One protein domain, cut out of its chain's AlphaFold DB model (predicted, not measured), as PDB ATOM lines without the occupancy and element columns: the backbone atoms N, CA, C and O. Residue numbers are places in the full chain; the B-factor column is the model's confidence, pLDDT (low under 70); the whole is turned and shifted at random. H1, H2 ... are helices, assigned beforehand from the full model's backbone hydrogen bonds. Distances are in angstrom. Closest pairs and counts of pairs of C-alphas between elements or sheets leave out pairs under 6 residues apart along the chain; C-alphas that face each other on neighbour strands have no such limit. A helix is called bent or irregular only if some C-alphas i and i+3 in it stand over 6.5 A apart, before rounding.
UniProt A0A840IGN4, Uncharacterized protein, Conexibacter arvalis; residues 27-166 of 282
ATOM      1  N   VAL A  27      -5.996 -40.928  29.969       53.56
ATOM      2  CA  VAL A  27      -5.901 -41.240  31.414       53.56
ATOM      3  C   VAL A  27      -4.768 -40.464  32.119       53.56
ATOM      4  O   VAL A  27      -4.880 -40.154  33.303       53.56
ATOM      5  N   ASP A  28      -3.732 -40.060  31.378       63.94
ATOM      6  CA  ASP A  28      -2.525 -39.419  31.918       63.94
ATOM      7  C   ASP A  28      -2.628 -37.885  32.091       63.94
ATOM      8  O   ASP A  28      -1.815 -37.283  32.796       63.94
ATOM      9  N   GLY A  29      -3.616 -37.221  31.472       64.31
ATOM     10  CA  GLY A  29      -3.816 -35.768  31.622       64.31
ATOM     11  C   GLY A  29      -4.300 -35.385  33.025       64.31
ATOM     12  O   GLY A  29      -3.818 -34.434  33.635       64.31
ATOM     13  N   VAL A  30      -5.189 -36.202  33.591       69.31
ATOM     14  CA  VAL A  30      -5.690 -36.015  34.958       69.31
ATOM     15  C   VAL A  30      -4.588 -36.296  35.983       69.31
ATOM     16  O   VAL A  30      -4.444 -35.554  36.953       69.31
ATOM     17  N   SER A  31      -3.755 -37.320  35.753       78.75
ATOM     18  CA  SER A  31      -2.689 -37.671  36.698       78.75
ATOM     19  C   SER A  31      -1.607 -36.593  36.789       78.75
ATOM     20  O   SER A  31      -1.122 -36.324  37.884       78.75
ATOM     21  N   ILE A  32      -1.250 -35.931  35.678       78.25
ATOM     22  CA  ILE A  32      -0.246 -34.857  35.732       78.25
ATOM     23  C   ILE A  32      -0.760 -33.621  36.482       78.25
ATOM     24  O   ILE A  32       0.023 -32.956  37.156       78.25
ATOM     25  N   LEU A  33      -2.061 -33.323  36.414       77.62
ATOM     26  CA  LEU A  33      -2.679 -32.236  37.184       77.62
ATOM     27  C   LEU A  33      -2.770 -32.561  38.678       77.62
ATOM     28  O   LEU A  33      -2.574 -31.676  39.517       77.62
ATOM     29  N   ASP A  34      -3.012 -33.827  39.014       84.12
ATOM     30  CA  ASP A  34      -2.938 -34.314  40.390       84.12
ATOM     31  C   ASP A  34      -1.506 -34.196  40.933       84.12
ATOM     32  O   ASP A  34      -1.310 -33.642  42.018       84.12
ATOM     33  N   ASP A  35      -0.501 -34.613  40.155       85.19
ATOM     34  CA  ASP A  35       0.917 -34.452  40.502       85.19
ATOM     35  C   ASP A  35       1.293 -32.968  40.655       85.19
ATOM     36  O   ASP A  35       2.043 -32.595  41.559       85.19
ATOM     37  N   PHE A  36       0.724 -32.094  39.820       85.56
ATOM     38  CA  PHE A  36       0.903 -30.645  39.918       85.56
ATOM     39  C   PHE A  36       0.341 -30.073  41.213       85.56
ATOM     40  O   PHE A  36       0.998 -29.294  41.904       85.56
ATOM     41  N   SER A  37      -0.885 -30.477  41.543       83.00
ATOM     42  CA  SER A  37      -1.568 -30.071  42.767       83.00
ATOM     43  C   SER A  37      -0.780 -30.537  43.991       83.00
ATOM     44  O   SER A  37      -0.532 -29.752  44.907       83.00
ATOM     45  N   ALA A  38      -0.314 -31.790  43.972       87.75
ATOM     46  CA  ALA A  38       0.503 -32.373  45.029       87.75
ATOM     47  C   ALA A  38       1.865 -31.674  45.189       87.75
ATOM     48  O   ALA A  38       2.390 -31.624  46.300       87.75
ATOM     49  N   ALA A  39       2.434 -31.123  44.114       86.50
ATOM     50  CA  ALA A  39       3.670 -30.340  44.162       86.50
ATOM     51  C   ALA A  39       3.449 -28.906  44.671       86.50
ATOM     52  O   ALA A  39       4.325 -28.330  45.317       86.50
ATOM     53  N   ALA A  40       2.288 -28.317  44.384       85.00
ATOM     54  CA  ALA A  40       1.971 -26.941  44.748       85.00
ATOM     55  C   ALA A  40       1.521 -26.788  46.214       85.00
ATOM     56  O   ALA A  40       1.807 -25.763  46.834       85.00
ATOM     57  N   GLU A  41       0.873 -27.803  46.794       86.25
ATOM     58  CA  GLU A  41       0.370 -27.751  48.176       86.25
ATOM     59  C   GLU A  41       1.486 -27.513  49.221       86.25
ATOM     60  O   GLU A  41       1.354 -26.580  50.020       86.25
ATOM     61  N   PRO A  42       2.630 -28.235  49.203       85.44
ATOM     62  CA  PRO A  42       3.722 -27.972  50.142       85.44
ATOM     63  C   PRO A  42       4.305 -26.563  49.993       85.44
ATOM     64  O   PRO A  42       4.704 -25.961  50.986       85.44
ATOM     65  N   LEU A  43       4.325 -25.994  48.780       83.06
ATOM     66  CA  LEU A  43       4.795 -24.621  48.574       83.06
ATOM     67  C   LEU A  43       3.860 -23.594  49.206       83.06
ATOM     68  O   LEU A  43       4.346 -22.619  49.776       83.06
ATOM     69  N   LEU A  44       2.539 -23.794  49.122       81.81
ATOM     70  CA  LEU A  44       1.583 -22.921  49.805       81.81
ATOM     71  C   LEU A  44       1.778 -22.973  51.318       81.81
ATOM     72  O   LEU A  44       1.759 -21.929  51.970       81.81
ATOM     73  N   GLU A  45       2.004 -24.161  51.873       83.44
ATOM     74  CA  GLU A  45       2.252 -24.309  53.304       83.44
ATOM     75  C   GLU A  45       3.578 -23.665  53.728       83.44
ATOM     76  O   GLU A  45       3.640 -22.918  54.710       83.44
ATOM     77  N   LEU A  46       4.629 -23.838  52.927       79.00
ATOM     78  CA  LEU A  46       5.903 -23.155  53.134       79.00
ATOM     79  C   LEU A  46       5.741 -21.629  53.052       79.00
ATOM     80  O   LEU A  46       6.201 -20.925  53.945       79.00
ATOM     81  N   LEU A  47       5.017 -21.096  52.067       77.50
ATOM     82  CA  LEU A  47       4.733 -19.658  51.960       77.50
ATOM     83  C   LEU A  47       3.992 -19.116  53.193       77.50
ATOM     84  O   LEU A  47       4.316 -18.029  53.682       77.50
ATOM     85  N   ARG A  48       3.024 -19.873  53.723       79.75
ATOM     86  CA  ARG A  48       2.297 -19.512  54.950       79.75
ATOM     87  C   ARG A  48       3.217 -19.501  56.167       79.75
ATOM     88  O   ARG A  48       3.174 -18.543  56.935       79.75
ATOM     89  N   SER A  49       4.072 -20.512  56.318       72.69
ATOM     90  CA  SER A  49       5.001 -20.604  57.454       72.69
ATOM     91  C   SER A  49       6.076 -19.510  57.439       72.69
ATOM     92  O   SER A  49       6.436 -18.977  58.488       72.69
ATOM     93  N   VAL A  50       6.528 -19.101  56.250       69.06
ATOM     94  CA  VAL A  50       7.541 -18.049  56.053       69.06
ATOM     95  C   VAL A  50       6.968 -16.640  56.270       69.06
ATOM     96  O   VAL A  50       7.711 -15.709  56.566       69.06
ATOM     97  N   SER A  51       5.645 -16.475  56.194       64.94
ATOM     98  CA  SER A  51       4.958 -15.194  56.426       64.94
ATOM     99  C   SER A  51       4.818 -14.820  57.917       64.94
ATOM    100  O   SER A  51       4.230 -13.786  58.241       64.94
ATOM    101  N   GLY A  52       5.333 -15.648  58.836       66.12
ATOM    102  CA  GLY A  52       5.349 -15.390  60.279       66.12
ATOM    103  C   GLY A  52       6.441 -14.403  60.733       66.12
ATOM    104  O   GLY A  52       7.358 -14.081  59.976       66.12
ATOM    105  N   PRO A  53       6.373 -13.888  61.976       52.38
ATOM    106  CA  PRO A  53       7.344 -12.922  62.481       52.38
ATOM    107  C   PRO A  53       8.770 -13.504  62.572       52.38
ATOM    108  O   PRO A  53       9.057 -14.387  63.378       52.38
ATOM    109  N   SER A  54       9.657 -12.902  61.771       55.81
ATOM    110  CA  SER A  54      11.131 -12.950  61.750       55.81
ATOM    111  C   SER A  54      11.812 -14.262  61.341       55.81
ATOM    112  O   SER A  54      12.235 -15.058  62.177       55.81
ATOM    113  N   LEU A  55      12.075 -14.398  60.037       68.44
ATOM    114  CA  LEU A  55      13.277 -15.098  59.572       68.44
ATOM    115  C   LEU A  55      14.497 -14.390  60.175       68.44
ATOM    116  O   LEU A  55      14.610 -13.166  60.121       68.44
ATOM    117  N   THR A  56      15.375 -15.154  60.814       73.56
ATOM    118  CA  THR A  56      16.408 -14.623  61.718       73.56
ATOM    119  C   THR A  56      17.708 -14.217  61.020       73.56
ATOM    120  O   THR A  56      18.544 -13.565  61.643       73.56
ATOM    121  N   SER A  57      17.886 -14.589  59.745       84.06
ATOM    122  CA  SER A  57      19.074 -14.303  58.928       84.06
ATOM    123  C   SER A  57      18.682 -13.835  57.521       84.06
ATOM    124  O   SER A  57      17.746 -14.370  56.910       84.06
ATOM    125  N   ASP A  58      19.435 -12.870  56.987       88.12
ATOM    126  CA  ASP A  58      19.292 -12.377  55.613       88.12
ATOM    127  C   ASP A  58      19.535 -13.498  54.590       88.12
ATOM    128  O   ASP A  58      18.786 -13.616  53.619       88.12
ATOM    129  N   SER A  59      20.519 -14.377  54.826       91.06
ATOM    130  CA  SER A  59      20.809 -15.510  53.933       91.06
ATOM    131  C   SER A  59      19.676 -16.528  53.925       91.06
ATOM    132  O   SER A  59      19.328 -17.050  52.869       91.06
ATOM    133  N   LEU A  60      19.085 -16.806  55.094       89.88
ATOM    134  CA  LEU A  60      17.943 -17.714  55.217       89.88
ATOM    135  C   LEU A  60      16.750 -17.180  54.422       89.88
ATOM    136  O   LEU A  60      16.163 -17.906  53.620       89.88
ATOM    137  N   THR A  61      16.441 -15.896  54.610       87.19
ATOM    138  CA  THR A  61      15.375 -15.205  53.877       87.19
ATOM    139  C   THR A  61      15.618 -15.269  52.375       87.19
ATOM    140  O   THR A  61      14.748 -15.710  51.627       87.19
ATOM    141  N   LEU A  62      16.821 -14.898  51.932       90.19
ATOM    142  CA  LEU A  62      17.199 -14.924  50.524       90.19
ATOM    143  C   LEU A  62      17.070 -16.328  49.923       90.19
ATOM    144  O   LEU A  62      16.471 -16.478  48.858       90.19
ATOM    145  N   ALA A  63      17.612 -17.347  50.592       93.12
ATOM    146  CA  ALA A  63      17.614 -18.718  50.099       93.12
ATOM    147  C   ALA A  63      16.189 -19.274  49.976       93.12
ATOM    148  O   ALA A  63      15.823 -19.787  48.919       93.12
ATOM    149  N   ILE A  64      15.356 -19.109  51.011       90.62
ATOM    150  CA  ILE A  64      13.958 -19.554  50.992       90.62
ATOM    151  C   ILE A  64      13.164 -18.808  49.917       90.62
ATOM    152  O   ILE A  64      12.511 -19.447  49.091       90.62
ATOM    153  N   CYS A  65      13.243 -17.474  49.868       87.25
ATOM    154  CA  CYS A  65      12.536 -16.689  48.855       87.25
ATOM    155  C   CYS A  65      12.970 -17.068  47.435       87.25
ATOM    156  O   CYS A  65      12.121 -17.176  46.550       87.25
ATOM    157  N   HIS A  66      14.265 -17.313  47.209       92.38
ATOM    158  CA  HIS A  66      14.768 -17.767  45.917       92.38
ATOM    159  C   HIS A  66      14.198 -19.138  45.531       92.38
ATOM    160  O   HIS A  66      13.711 -19.287  44.409       92.38
ATOM    161  N   MET A  67      14.202 -20.115  46.445       95.56
ATOM    162  CA  MET A  67      13.644 -21.449  46.185       95.56
ATOM    163  C   MET A  67      12.143 -21.399  45.907       95.56
ATOM    164  O   MET A  67      11.685 -22.009  44.943       95.56
ATOM    165  N   LEU A  68      11.381 -20.623  46.682       88.06
ATOM    166  CA  LEU A  68       9.941 -20.454  46.470       88.06
ATOM    167  C   LEU A  68       9.642 -19.765  45.133       88.06
ATOM    168  O   LEU A  68       8.776 -20.220  44.387       88.06
ATOM    169  N   ALA A  69      10.381 -18.705  44.790       86.62
ATOM    170  CA  ALA A  69      10.239 -18.024  43.504       86.62
ATOM    171  C   ALA A  69      10.582 -18.953  42.331       86.62
ATOM    172  O   ALA A  69       9.868 -18.978  41.323       86.62
ATOM    173  N   ARG A  70      11.648 -19.751  42.471       94.12
ATOM    174  CA  ARG A  70      12.053 -20.744  41.475       94.12
ATOM    175  C   ARG A  70      10.984 -21.816  41.292       94.12
ATOM    176  O   ARG A  70      10.530 -22.005  40.169       94.12
ATOM    177  N   ALA A  71      10.547 -22.449  42.378       93.44
ATOM    178  CA  ALA A  71       9.534 -23.498  42.354       93.44
ATOM    179  C   ALA A  71       8.207 -22.993  41.769       93.44
ATOM    180  O   ALA A  71       7.618 -23.643  40.914       93.44
ATOM    181  N   THR A  72       7.780 -21.784  42.142       87.12
ATOM    182  CA  THR A  72       6.582 -21.149  41.569       87.12
ATOM    183  C   THR A  72       6.735 -20.908  40.067       87.12
ATOM    184  O   THR A  72       5.806 -21.152  39.302       87.12
ATOM    185  N   THR A  73       7.910 -20.459  39.615       88.50
ATOM    186  CA  THR A  73       8.185 -20.250  38.184       88.50
ATOM    187  C   THR A  73       8.164 -21.567  37.410       88.50
ATOM    188  O   THR A  73       7.580 -21.628  36.330       88.50
ATOM    189  N   ASP A  74       8.765 -22.620  37.967       93.38
ATOM    190  CA  ASP A  74       8.763 -23.956  37.369       93.38
ATOM    191  C   ASP A  74       7.334 -24.534  37.319       93.38
ATOM    192  O   ASP A  74       6.942 -25.098  36.298       93.38
ATOM    193  N   LEU A  75       6.504 -24.292  38.343       88.38
ATOM    194  CA  LEU A  75       5.081 -24.643  38.315       88.38
ATOM    195  C   LEU A  75       4.302 -23.854  37.244       88.38
ATOM    196  O   LEU A  75       3.539 -24.413  36.463       88.38
ATOM    197  N   LEU A  76       4.501 -22.544  37.123       85.12
ATOM    198  CA  LEU A  76       3.829 -21.775  36.067       85.12
ATOM    199  C   LEU A  76       4.243 -22.248  34.665       85.12
ATOM    200  O   LEU A  76       3.402 -22.366  33.771       85.12
ATOM    201  N   ALA A  77       5.527 -22.570  34.480       88.38
ATOM    202  CA  ALA A  77       6.021 -23.163  33.244       88.38
ATOM    203  C   ALA A  77       5.379 -24.534  32.982       88.38
ATOM    204  O   ALA A  77       4.988 -24.810  31.851       88.38
ATOM    205  N   GLY A  78       5.220 -25.368  34.009       87.38
ATOM    206  CA  GLY A  78       4.581 -26.676  33.888       87.38
ATOM    207  C   GLY A  78       3.116 -26.577  33.469       87.38
ATOM    208  O   GLY A  78       2.740 -27.232  32.504       87.38
ATOM    209  N   VAL A  79       2.319 -25.688  34.073       80.06
ATOM    210  CA  VAL A  79       0.927 -25.439  33.635       80.06
ATOM    211  C   VAL A  79       0.879 -24.981  32.174       80.06
ATOM    212  O   VAL A  79       0.067 -25.466  31.380       80.06
ATOM    213  N   HIS A  80       1.777 -24.075  31.777       82.12
ATOM    214  CA  HIS A  80       1.886 -23.652  30.381       82.12
ATOM    215  C   HIS A  80       2.225 -24.823  29.441       82.12
ATOM    216  O   HIS A  80       1.634 -24.945  28.371       82.12
ATOM    217  N   LEU A  81       3.138 -25.709  29.835       85.62
ATOM    218  CA  LEU A  81       3.503 -26.887  29.049       85.62
ATOM    219  C   LEU A  81       2.344 -27.891  28.955       85.62
ATOM    220  O   LEU A  81       2.066 -28.375  27.860       85.62
ATOM    221  N   ILE A  82       1.632 -28.145  30.058       81.31
ATOM    222  CA  ILE A  82       0.455 -29.031  30.114       81.31
ATOM    223  C   ILE A  82      -0.646 -28.528  29.181       81.31
ATOM    224  O   ILE A  82      -1.103 -29.274  28.320       81.31
ATOM    225  N   SER A  83      -1.004 -27.242  29.279       75.81
ATOM    226  CA  SER A  83      -2.028 -26.614  28.422       75.81
ATOM    227  C   SER A  83      -1.710 -26.658  26.923       75.81
ATOM    228  O   SER A  83      -2.606 -26.484  26.101       75.81
ATOM    229  N   HIS A  84      -0.452 -26.916  26.554       75.75
ATOM    230  CA  HIS A  84      -0.015 -27.086  25.168       75.75
ATOM    231  C   HIS A  84       0.443 -28.524  24.868       75.75
ATOM    232  O   HIS A  84       1.133 -28.753  23.877       75.75
ATOM    233  N   LEU A  85       0.060 -29.497  25.701       74.31
ATOM    234  CA  LEU A  85       0.318 -30.931  25.520       74.31
ATOM    235  C   LEU A  85       1.808 -31.322  25.486       74.31
ATOM    236  O   LEU A  85       2.173 -32.381  24.981       74.31
ATOM    237  N   TYR A  86       2.696 -30.504  26.054       82.12
ATOM    238  CA  TYR A  86       4.114 -30.836  26.238       82.12
ATOM    239  C   TYR A  86       4.325 -31.633  27.537       82.12
ATOM    240  O   TYR A  86       5.068 -31.215  28.426       82.12
ATOM    241  N   LEU A  87       3.637 -32.772  27.678       82.31
ATOM    242  CA  LEU A  87       3.546 -33.520  28.943       82.31
ATOM    243  C   LEU A  87       4.899 -34.004  29.497       82.31
ATOM    244  O   LEU A  87       5.168 -33.755  30.673       82.31
ATOM    245  N   PRO A  88       5.811 -34.613  28.709       84.25
ATOM    246  CA  PRO A  88       7.123 -34.989  29.238       84.25
ATOM    247  C   PRO A  88       7.911 -33.775  29.744       84.25
ATOM    248  O   PRO A  88       8.572 -33.851  30.778       84.25
ATOM    249  N   GLN A  89       7.823 -32.636  29.047       87.25
ATOM    250  CA  GLN A  89       8.461 -31.389  29.470       87.25
ATOM    251  C   GLN A  89       7.792 -30.805  30.720       87.25
ATOM    252  O   GLN A  89       8.469 -30.216  31.552       87.25
ATOM    253  N   ALA A  90       6.486 -30.982  30.898       87.75
ATOM    254  CA  ALA A  90       5.828 -30.599  32.140       87.75
ATOM    255  C   ALA A  90       6.353 -31.420  33.335       87.75
ATOM    256  O   ALA A  90       6.609 -30.868  34.402       87.75
ATOM    257  N   TYR A  91       6.639 -32.713  33.155       87.69
ATOM    258  CA  TYR A  91       7.271 -33.517  34.207       87.69
ATOM    259  C   TYR A  91       8.731 -33.129  34.492       87.69
ATOM    260  O   TYR A  91       9.188 -33.277  35.629       87.69
ATOM    261  N   THR A  92       9.485 -32.608  33.511       90.88
ATOM    262  CA  THR A  92      10.872 -32.164  33.764       90.88
ATOM    263  C   THR A  92      10.943 -30.972  34.708       90.88
ATOM    264  O   THR A  92      11.950 -30.827  35.399       90.88
ATOM    265  N   VAL A  93       9.892 -30.146  34.768       93.25
ATOM    266  CA  VAL A  93       9.835 -28.986  35.667       93.25
ATOM    267  C   VAL A  93       9.262 -29.319  37.046       93.25
ATOM    268  O   VAL A  93       9.538 -28.596  37.994       93.25
ATOM    269  N   LEU A  94       8.562 -30.447  37.216       91.06
ATOM    270  CA  LEU A  94       8.085 -30.889  38.535       91.06
ATOM    271  C   LEU A  94       9.214 -31.390  39.438       91.06
ATOM    272  O   LEU A  94       9.233 -31.119  40.636       91.06
ATOM    273  N   ARG A  95      10.214 -32.075  38.879       91.88
ATOM    274  CA  ARG A  95      11.375 -32.528  39.655       91.88
ATOM    275  C   ARG A  95      12.101 -31.388  40.401       91.88
ATOM    276  O   ARG A  95      12.292 -31.533  41.610       91.88
ATOM    277  N   PRO A  96      12.523 -30.284  39.751       94.25
ATOM    278  CA  PRO A  96      13.190 -29.188  40.451       94.25
ATOM    279  C   PRO A  96      12.289 -28.489  41.480       94.25
ATOM    280  O   PRO A  96      12.822 -27.955  42.448       94.25
ATOM    281  N   VAL A  97      10.955 -28.551  41.350       94.44
ATOM    282  CA  VAL A  97      10.024 -28.070  42.391       94.44
ATOM    283  C   VAL A  97      10.201 -28.856  43.690       94.44
ATOM    284  O   VAL A  97      10.407 -28.256  44.740       94.44
ATOM    285  N   TYR A  98      10.210 -30.190  43.628       93.62
ATOM    286  CA  TYR A  98      10.451 -31.020  44.815       93.62
ATOM    287  C   TYR A  98      11.871 -30.871  45.365       93.62
ATOM    288  O   TYR A  98      12.063 -30.866  46.575       93.62
ATOM    289  N   GLU A  99      12.874 -30.701  44.500       95.00
ATOM    290  CA  GLU A  99      14.244 -30.422  44.953       95.00
ATOM    291  C   GLU A  99      14.347 -29.053  45.658       95.00
ATOM    292  O   GLU A  99      15.098 -28.915  46.624       95.00
ATOM    293  N   ALA A 100      13.568 -28.054  45.226       95.94
ATOM    294  CA  ALA A 100      13.460 -26.765  45.904       95.94
ATOM    295  C   ALA A 100      12.722 -26.877  47.250       95.94
ATOM    296  O   ALA A 100      13.161 -26.263  48.220       95.94
ATOM    297  N   ILE A 101      11.658 -27.685  47.335       94.19
ATOM    298  CA  ILE A 101      10.967 -27.996  48.600       94.19
ATOM    299  C   ILE A 101      11.940 -28.650  49.589       94.19
ATOM    300  O   ILE A 101      12.087 -28.145  50.700       94.19
ATOM    301  N   ASP A 102      12.679 -29.685  49.163       95.50
ATOM    302  CA  ASP A 102      13.707 -30.353  49.979       95.50
ATOM    303  C   ASP A 102      14.733 -29.327  50.527       95.50
ATOM    304  O   ASP A 102      15.162 -29.395  51.682       95.50
ATOM    305  N   LEU A 103      15.141 -28.346  49.713       96.69
ATOM    306  CA  LEU A 103      16.058 -27.285  50.144       96.69
ATOM    307  C   LEU A 103      15.424 -26.328  51.157       96.69
ATOM    308  O   LEU A 103      16.071 -26.002  52.152       96.69
ATOM    309  N   VAL A 104      14.181 -25.891  50.940       94.38
ATOM    310  CA  VAL A 104      13.472 -25.025  51.896       94.38
ATOM    311  C   VAL A 104      13.301 -25.736  53.235       94.38
ATOM    312  O   VAL A 104      13.589 -25.141  54.273       94.38
ATOM    313  N   GLU A 105      12.909 -27.010  53.226       92.94
ATOM    314  CA  GLU A 105      12.820 -27.825  54.440       92.94
ATOM    315  C   GLU A 105      14.171 -27.925  55.154       92.94
ATOM    316  O   GLU A 105      14.243 -27.776  56.378       92.94
ATOM    317  N   LEU A 106      15.261 -28.131  54.403       95.50
ATOM    318  CA  LEU A 106      16.604 -28.191  54.975       95.50
ATOM    319  C   LEU A 106      16.982 -26.865  55.637       95.50
ATOM    320  O   LEU A 106      17.491 -26.876  56.754       95.50
ATOM    321  N   PHE A 107      16.723 -25.739  54.975       94.62
ATOM    322  CA  PHE A 107      17.035 -24.412  55.503       94.62
ATOM    323  C   PHE A 107      16.174 -24.044  56.713       94.62
ATOM    324  O   PHE A 107      16.677 -23.442  57.658       94.62
ATOM    325  N   ALA A 108      14.900 -24.438  56.720       89.94
ATOM    326  CA  ALA A 108      14.017 -24.243  57.865       89.94
ATOM    327  C   ALA A 108      14.467 -25.071  59.081       89.94
ATOM    328  O   ALA A 108      14.404 -24.595  60.214       89.94
ATOM    329  N   LYS A 109      14.949 -26.301  58.853       91.25
ATOM    330  CA  LYS A 109      15.440 -27.208  59.905       91.25
ATOM    331  C   LYS A 109      16.827 -26.828  60.426       91.25
ATOM    332  O   LYS A 109      17.087 -26.971  61.620       91.25
ATOM    333  N   ASP A 110      17.718 -26.389  59.542       94.75
ATOM    334  CA  ASP A 110      19.091 -25.986  59.852       94.75
ATOM    335  C   ASP A 110      19.449 -24.692  59.092       94.75
ATOM    336  O   ASP A 110      19.997 -24.747  57.984       94.75
ATOM    337  N   PRO A 111      19.169 -23.513  59.685       93.69
ATOM    338  CA  PRO A 111      19.437 -22.219  59.058       93.69
ATOM    339  C   PRO A 111      20.887 -22.000  58.612       93.69
ATOM    340  O   PRO A 111      21.117 -21.285  57.639       93.69
ATOM    341  N   GLN A 112      21.868 -22.651  59.251       95.94
ATOM    342  CA  GLN A 112      23.277 -22.536  58.854       95.94
ATOM    343  C   GLN A 112      23.534 -23.134  57.464       95.94
ATOM    344  O   GLN A 112      24.476 -22.737  56.777       95.94
ATOM    345  N   GLN A 113      22.688 -24.065  57.008       97.19
ATOM    346  CA  GLN A 113      22.768 -24.588  55.644       97.19
ATOM    347  C   GLN A 113      22.420 -23.526  54.607       97.19
ATOM    348  O   GLN A 113      22.959 -23.593  53.506       97.19
ATOM    349  N   ALA A 114      21.559 -22.557  54.933       96.19
ATOM    350  CA  ALA A 114      21.260 -21.452  54.030       96.19
ATOM    351  C   ALA A 114      22.472 -20.522  53.890       96.19
ATOM    352  O   ALA A 114      22.855 -20.187  52.771       96.19
ATOM    353  N   ASP A 115      23.132 -20.184  55.003       95.69
ATOM    354  CA  ASP A 115      24.384 -19.414  54.981       95.69
ATOM    355  C   ASP A 115      25.460 -20.135  54.154       95.69
ATOM    356  O   ASP A 115      26.116 -19.528  53.301       95.69
ATOM    357  N   LEU A 116      25.613 -21.450  54.350       96.81
ATOM    358  CA  LEU A 116      26.544 -22.263  53.570       96.81
ATOM    359  C   LEU A 116      26.160 -22.300  52.086       96.81
ATOM    360  O   LEU A 116      27.034 -22.137  51.243       96.81
ATOM    361  N   TRP A 117      24.879 -22.479  51.755       97.31
ATOM    362  CA  TRP A 117      24.392 -22.523  50.373       97.31
ATOM    363  C   TRP A 117      24.688 -21.225  49.612       97.31
ATOM    364  O   TRP A 117      25.108 -21.291  48.456       97.31
ATOM    365  N   VAL A 118      24.518 -20.070  50.270       95.56
ATOM    366  CA  VAL A 118      24.804 -18.743  49.698       95.56
ATOM    367  C   VAL A 118      26.310 -18.495  49.537       95.56
ATOM    368  O   VAL A 118      26.722 -17.848  48.577       95.56
ATOM    369  N   SER A 119      27.135 -18.975  50.471       95.62
ATOM    370  CA  SER A 119      28.557 -18.604  50.556       95.62
ATOM    371  C   SER A 119      29.534 -19.597  49.919       95.62
ATOM    372  O   SER A 119      30.662 -19.216  49.602       95.62
ATOM    373  N   THR A 120      29.142 -20.860  49.736       95.50
ATOM    374  CA  THR A 120      30.031 -21.907  49.213       95.50
ATOM    375  C   THR A 120      30.233 -21.798  47.698       95.50
ATOM    376  O   THR A 120      29.305 -21.545  46.937       95.50
ATOM    377  N   ASP A 121      31.452 -22.069  47.227       94.75
ATOM    378  CA  ASP A 121      31.776 -22.220  45.799       94.75
ATOM    379  C   ASP A 121      31.419 -23.621  45.260       94.75
ATOM    380  O   ASP A 121      31.467 -23.887  44.055       94.75
ATOM    381  N   LYS A 122      31.047 -24.543  46.156       94.50
ATOM    382  CA  LYS A 122      30.779 -25.959  45.872       94.50
ATOM    383  C   LYS A 122      29.306 -26.318  46.005       94.50
ATOM    384  O   LYS A 122      28.986 -27.487  46.241       94.50
ATOM    385  N   THR A 123      28.400 -25.363  45.786       91.06
ATOM    386  CA  THR A 123      26.951 -25.557  45.967       91.06
ATOM    387  C   THR A 123      26.455 -26.794  45.218       91.06
ATOM    388  O   THR A 123      25.775 -27.641  45.790       91.06
ATOM    389  N   PHE A 124      26.906 -26.988  43.973       90.12
ATOM    390  CA  PHE A 124      26.521 -28.133  43.140       90.12
ATOM    391  C   PHE A 124      26.961 -29.506  43.680       90.12
ATOM    392  O   PHE A 124      26.430 -30.523  43.244       90.12
ATOM    393  N   ARG A 125      27.946 -29.567  44.588       93.00
ATOM    394  CA  ARG A 125      28.405 -30.813  45.228       93.00
ATOM    395  C   ARG A 125      27.727 -31.027  46.574       93.00
ATOM    396  O   ARG A 125      27.305 -32.140  46.879       93.00
ATOM    397  N   GLU A 126      27.633 -29.967  47.370       96.00
ATOM    398  CA  GLU A 126      27.145 -30.021  48.753       96.00
ATOM    399  C   GLU A 126      25.617 -30.071  48.851       96.00
ATOM    400  O   GLU A 126      25.082 -30.602  49.826       96.00
ATOM    401  N   PHE A 127      24.931 -29.574  47.819       96.81
ATOM    402  CA  PHE A 127      23.475 -29.475  47.739       96.81
ATOM    403  C   PHE A 127      22.910 -30.225  46.527       96.81
ATOM    404  O   PHE A 127      21.906 -29.831  45.943       96.81
ATOM    405  N   THR A 128      23.535 -31.346  46.146       95.31
ATOM    406  CA  THR A 128      22.864 -32.300  45.247       95.31
ATOM    407  C   THR A 128      21.580 -32.825  45.905       95.31
ATOM    408  O   THR A 128      21.560 -32.962  47.131       95.31
ATOM    409  N   PRO A 129      20.547 -33.229  45.142       94.06
ATOM    410  CA  PRO A 129      19.299 -33.754  45.715       94.06
ATOM    411  C   PRO A 129      19.535 -34.892  46.720       94.06
ATOM    412  O   PRO A 129      18.999 -34.912  47.824       94.06
ATOM    413  N   SER A 130      20.451 -35.804  46.382       93.88
ATOM    414  CA  SER A 130      20.861 -36.894  47.269       93.88
ATOM    415  C   SER A 130      21.551 -36.411  48.550       93.88
ATOM    416  O   SER A 130      21.421 -37.073  49.580       93.88
ATOM    417  N   ALA A 131      22.335 -35.331  48.494       96.12
ATOM    418  CA  ALA A 131      23.014 -34.775  49.660       96.12
ATOM    419  C   ALA A 131      22.030 -34.038  50.578       96.12
ATOM    420  O   ALA A 131      22.076 -34.245  51.789       96.12
ATOM    421  N   VAL A 132      21.111 -33.252  50.008       96.94
ATOM    422  CA  VAL A 132      20.044 -32.555  50.746       96.94
ATOM    423  C   VAL A 132      19.176 -33.564  51.496       96.94
ATOM    424  O   VAL A 132      19.052 -33.482  52.715       96.94
ATOM    425  N   ARG A 133      18.696 -34.609  50.814       95.38
ATOM    426  CA  ARG A 133      17.892 -35.679  51.434       95.38
ATOM    427  C   ARG A 133      18.621 -36.417  52.548       95.38
ATOM    428  O   ARG A 133      18.049 -36.672  53.606       95.38
ATOM    429  N   LYS A 134      19.917 -36.689  52.361       96.06
ATOM    430  CA  LYS A 134      20.759 -37.266  53.416       96.06
ATOM    431  C   LYS A 134      20.817 -36.360  54.653       96.06
ATOM    432  O   LYS A 134      20.748 -36.879  55.762       96.06
ATOM    433  N   LYS A 135      20.934 -35.036  54.479       97.19
ATOM    434  CA  LYS A 135      20.917 -34.059  55.586       97.19
ATOM    435  C   LYS A 135      19.544 -33.981  56.268       97.19
ATOM    436  O   LYS A 135      19.474 -33.858  57.487       97.19
ATOM    437  N   LEU A 136      18.459 -34.118  55.505       95.25
ATOM    438  CA  LEU A 136      17.095 -34.185  56.042       95.25
ATOM    439  C   LEU A 136      16.816 -35.477  56.823       95.25
ATOM    440  O   LEU A 136      15.975 -35.469  57.723       95.25
ATOM    441  N   GLY A 137      17.558 -36.551  56.537       95.81
ATOM    442  CA  GLY A 137      17.341 -37.877  57.116       95.81
ATOM    443  C   GLY A 137      16.289 -38.697  56.366       95.81
ATOM    444  O   GLY A 137      15.755 -39.651  56.925       95.81
ATOM    445  N   VAL A 138      15.990 -38.338  55.116       93.00
ATOM    446  CA  VAL A 138      15.056 -39.067  54.246       93.00
ATOM    447  C   VAL A 138      15.810 -39.948  53.248       93.00
ATOM    448  O   VAL A 138      17.023 -39.815  53.052       93.00
ATOM    449  N   ALA A 139      15.098 -40.891  52.628       88.31
ATOM    450  CA  ALA A 139      15.683 -41.801  51.651       88.31
ATOM    451  C   ALA A 139      16.321 -41.041  50.475       88.31
ATOM    452  O   ALA A 139      15.857 -39.984  50.052       88.31
ATOM    453  N   ARG A 140      17.403 -41.606  49.923       79.56
ATOM    454  CA  ARG A 140      18.151 -41.014  48.801       79.56
ATOM    455  C   ARG A 140      17.269 -40.778  47.566       79.56
ATOM    456  O   ARG A 140      17.376 -39.726  46.933       79.56
ATOM    457  N   SER A 141      16.434 -41.765  47.255       80.75
ATOM    458  CA  SER A 141      15.377 -41.709  46.244       80.75
ATOM    459  C   SER A 141      14.040 -41.817  46.949       80.75
ATOM    460  O   SER A 141      13.886 -42.618  47.873       80.75
ATOM    461  N   THR A 142      13.087 -41.009  46.508       84.12
ATOM    462  CA  THR A 142      11.680 -41.123  46.883       84.12
ATOM    463  C   THR A 142      10.910 -41.600  45.660       84.12
ATOM    464  O   THR A 142      11.317 -41.311  44.536       84.12
ATOM    465  N   ALA A 143       9.783 -42.285  45.864       87.44
ATOM    466  CA  ALA A 143       8.929 -42.719  44.755       87.44
ATOM    467  C   ALA A 143       8.547 -41.544  43.835       87.44
ATOM    468  O   ALA A 143       8.557 -41.682  42.619       87.44
ATOM    469  N   VAL A 144       8.311 -40.366  44.420       85.62
ATOM    470  CA  VAL A 144       8.026 -39.111  43.708       85.62
ATOM    471  C   VAL A 144       9.211 -38.661  42.840       85.62
ATOM    472  O   VAL A 144       9.046 -38.320  41.672       85.62
ATOM    473  N   HIS A 145      10.432 -38.681  43.383       87.12
ATOM    474  CA  HIS A 145      11.628 -38.294  42.630       87.12
ATOM    475  C   HIS A 145      11.931 -39.263  41.484       87.12
ATOM    476  O   HIS A 145      12.275 -38.824  40.382       87.12
ATOM    477  N   ASP A 146      11.779 -40.561  41.738       87.56
ATOM    478  CA  ASP A 146      11.970 -41.607  40.737       87.56
ATOM    479  C   ASP A 146      10.918 -41.483  39.626       87.56
ATOM    480  O   ASP A 146      11.281 -41.466  38.451       87.56
ATOM    481  N   HIS A 147       9.650 -41.256  39.988       89.06
ATOM    482  CA  HIS A 147       8.544 -41.023  39.052       89.06
ATOM    483  C   HIS A 147       8.853 -39.895  38.061       89.06
ATOM    484  O   HIS A 147       8.852 -40.122  36.851       89.06
ATOM    485  N   PHE A 148       9.226 -38.700  38.530       88.50
ATOM    486  CA  PHE A 148       9.547 -37.580  37.627       88.50
ATOM    487  C   PHE A 148      10.862 -37.756  36.863       88.50
ATOM    488  O   PHE A 148      11.057 -37.219  35.764       88.50
ATOM    489  N   THR A 149      11.786 -38.533  37.425       86.12
ATOM    490  CA  THR A 149      13.012 -38.923  36.731       86.12
ATOM    491  C   THR A 149      12.704 -39.859  35.558       86.12
ATOM    492  O   THR A 149      13.328 -39.731  34.502       86.12
ATOM    493  N   GLU A 150      11.729 -40.754  35.714       86.31
ATOM    494  CA  GLU A 150      11.297 -41.704  34.688       86.31
ATOM    495  C   GLU A 150      10.417 -41.093  33.599       86.31
ATOM    496  O   GLU A 150      10.554 -41.468  32.433       86.31
ATOM    497  N   HIS A 151       9.554 -40.149  33.968       83.38
ATOM    498  CA  HIS A 151       8.555 -39.572  33.071       83.38
ATOM    499  C   HIS A 151       9.021 -38.301  32.349       83.38
ATOM    500  O   HIS A 151       8.567 -38.034  31.240       83.38
ATOM    501  N   GLY A 152       9.946 -37.529  32.929       83.00
ATOM    502  CA  GLY A 152      10.411 -36.277  32.323       83.00
ATOM    503  C   GLY A 152      11.911 -36.234  32.059       83.00
ATOM    504  O   GLY A 152      12.356 -35.983  30.942       83.00
ATOM    505  N   THR A 153      12.718 -36.437  33.103       82.56
ATOM    506  CA  THR A 153      14.133 -36.004  33.084       82.56
ATOM    507  C   THR A 153      15.019 -36.821  32.142       82.56
ATOM    508  O   THR A 153      16.010 -36.312  31.611       82.56
ATOM    509  N   HIS A 154      14.703 -38.098  31.949       83.62
ATOM    510  CA  HIS A 154      15.489 -38.998  31.116       83.62
ATOM    511  C   HIS A 154      14.659 -39.541  29.953       83.62
ATOM    512  O   HIS A 154      13.461 -39.760  30.119       83.62
ATOM    513  N   PRO A 155      15.284 -39.822  28.793       80.75
ATOM    514  CA  PRO A 155      14.605 -40.394  27.633       80.75
ATOM    515  C   PRO A 155      14.304 -41.883  27.872       80.75
ATOM    516  O   PRO A 155      14.939 -42.766  27.295       80.75
ATOM    517  N   ARG A 156      13.378 -42.169  28.790       83.06
ATOM    518  CA  ARG A 156      12.911 -43.517  29.123       83.06
ATOM    519  C   ARG A 156      11.553 -43.781  28.483       83.06
ATOM    520  O   ARG A 156      10.832 -42.859  28.115       83.06
ATOM    521  N   LEU A 157      11.200 -45.061  28.387       80.12
ATOM    522  CA  LEU A 157       9.935 -45.492  27.795       80.12
ATOM    523  C   LEU A 157       8.690 -44.889  28.480       80.12
ATOM    524  O   LEU A 157       7.797 -44.486  27.741       80.12
ATOM    525  N   PRO A 158       8.606 -44.755  29.824       80.94
ATOM    526  CA  PRO A 158       7.479 -44.069  30.462       80.94
ATOM    527  C   PRO A 158       7.301 -42.628  29.964       80.94
ATOM    528  O   PRO A 158       6.217 -42.265  29.523       80.94
ATOM    529  N   GLY A 159       8.377 -41.838  29.909       79.50
ATOM    530  CA  GLY A 159       8.333 -40.492  29.331       79.50
ATOM    531  C   GLY A 159       7.983 -40.468  27.840       79.50
ATOM    532  O   GLY A 159       7.214 -39.622  27.396       79.50
ATOM    533  N   ALA A 160       8.481 -41.431  27.059       76.69
ATOM    534  CA  ALA A 160       8.121 -41.552  25.644       76.69
ATOM    535  C   ALA A 160       6.629 -41.871  25.438       76.69
ATOM    536  O   ALA A 160       6.040 -41.418  24.461       76.69
ATOM    537  N   ARG A 161       6.004 -42.611  26.363       76.44
ATOM    538  CA  ARG A 161       4.559 -42.885  26.336       76.44
ATOM    539  C   ARG A 161       3.729 -41.638  26.608       76.44
ATOM    540  O   ARG A 161       2.695 -41.489  25.983       76.44
ATOM    541  N   LEU A 162       4.222 -40.703  27.420       73.31
ATOM    542  CA  LEU A 162       3.575 -39.398  27.610       73.31
ATOM    543  C   LEU A 162       3.646 -38.505  26.370       73.31
ATOM    544  O   LEU A 162       2.806 -37.631  26.180       73.31
ATOM    545  N   SER A 163       4.665 -38.700  25.531       68.81
ATOM    546  CA  SER A 163       4.709 -38.090  24.204       68.81
ATOM    547  C   SER A 163       3.768 -38.775  23.226       68.81
ATOM    548  O   SER A 163       3.537 -38.209  22.171       68.81
ATOM    549  N   GLY A 164       3.278 -39.986  23.493       63.09
ATOM    550  CA  GLY A 164       2.571 -40.775  22.496       63.09
ATOM    551  C   GLY A 164       1.076 -40.904  22.737       63.09
ATOM    552  O   GLY A 164       0.637 -41.188  23.843       63.09
ATOM    553  N   ALA A 165       0.280 -40.793  21.672       54.78
ATOM    554  CA  ALA A 165      -1.061 -41.364  21.682       54.78
ATOM    555  C   ALA A 165      -0.903 -42.876  21.472       54.78
ATOM    556  O   ALA A 165      -0.730 -43.342  20.345       54.78
ATOM    557  N   VAL A 166      -0.878 -43.645  22.561       46.78
ATOM    558  CA  VAL A 166      -0.944 -45.107  22.473       46.78
ATOM    559  C   VAL A 166      -2.388 -45.461  22.123       46.78
ATOM    560  O   VAL A 166      -3.283 -45.309  22.949       46.78
TER     561      VAL A 166
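Overview. This is residues 27 to 166 of the 282 residues of an uncharacterized protein of Conexibacter arvalis (UniProt A0A840IGN4). Three long helices, H1, H2 and H3, make an up-and-down bundle, each running against the one before it, and the chain then folds back over the side of H3 turned away from H1 and H2 as a layer of shorter helices. H3 is the core: H6 and H7 pack along it, H4 packs across H2 near one end of the bundle, H8 across H3 at the other, and residues 120 to 125 stick out. The printed part has 140 residues with eight named helices, H1 to H8 in chain order, and no named strand; its class is all helix. It is compact, with a radius of gyration of the C-alphas of 15.9 A, and elongated, spanning 52 by 29 by 23 A.

Arrangement. H1, residues 27 to 50, and H2, residues 58 to 83, form a helical hairpin at a shallow tilt of 20 degrees; they touch with residues 36 to 47 and 68 to 75 alone, closest at the C-alphas of Leu 43 and Leu 68, 6.9 A. H3, residues 87 to 109, is the hub, touching six helices. It forms a helical hairpin with H2 at a shallow tilt of 18 degrees, the C-alphas of Gly 78 and Ala 90 being closest at 4.5 A. It touches H1, running the same way; the C-alphas of Ala 39 and Tyr 98 are closest at 6.8 A. H4, residues 112 to 119, touches residues 59 to 63 of H2, about perpendicular at 78 degrees, with Leu 60 and Ala 114 closest at 5.1 A between C-alphas. H4 and H3 touch only at the corner, and only just, with 3 pairs of C-alphas within 8 A, closest at Phe 107 and Ala 114, 5.4 A. H5, residues 123 to 126, touches no helix but is near H4. H6, residues 129 to 136, touches residues 99 to 106 of H3 at a shallow tilt of 30 degrees, the same way; the C-alphas of Glu 99 and Pro 129 are closest at 6.1 A. H7, residues 143 to 153, touches residues 88 to 98 of H3 at a steep tilt of 42 degrees, opposite ways; the C-alphas of Thr 92 and Gly 152 are closest at 4.4 A. H8, residues 157 to 162, touches H7, about perpendicular at 76 degrees, with the C-alphas of His 151 and Gly 159 closest at 3.9 A. It also touches residues 87 to 88 of H3, with the C-alphas of Pro 88 and Gly 159 closest at 5.6 A. In H2, H4, H6 and H8 every O i to N i+4 pair is within hydrogen-bond range; the counts are 17 of 20 in H1, 15 of 19 in H3 and 6 of 7 in H7, and H5 is too short for such a pair.

Along the chain. H1 begins at C-alpha 27, (-5.901, -41.240, 31.414), and is 36.4 A long from first to last C-alpha; H2 is 37.4 A, H3 33.8 A and H7 14.4 A. H3 ends at C-alpha 109, (15.440, -27.208, 59.905), and H8 at C-alpha 162, (3.575, -39.398, 27.610). H7 is irregular, but only just: C-alphas 150 and 153 are 6.6 A apart.

Size, cuts and confidence. The two C-alphas farthest apart, those of Thr 56 and Val 166, are 52.6 A apart. The printed part has no cut and no long link. The mean pLDDT of the printed part is 85.5; residues 27 to 30, 50 to 55 and 163 to 166 are under 70.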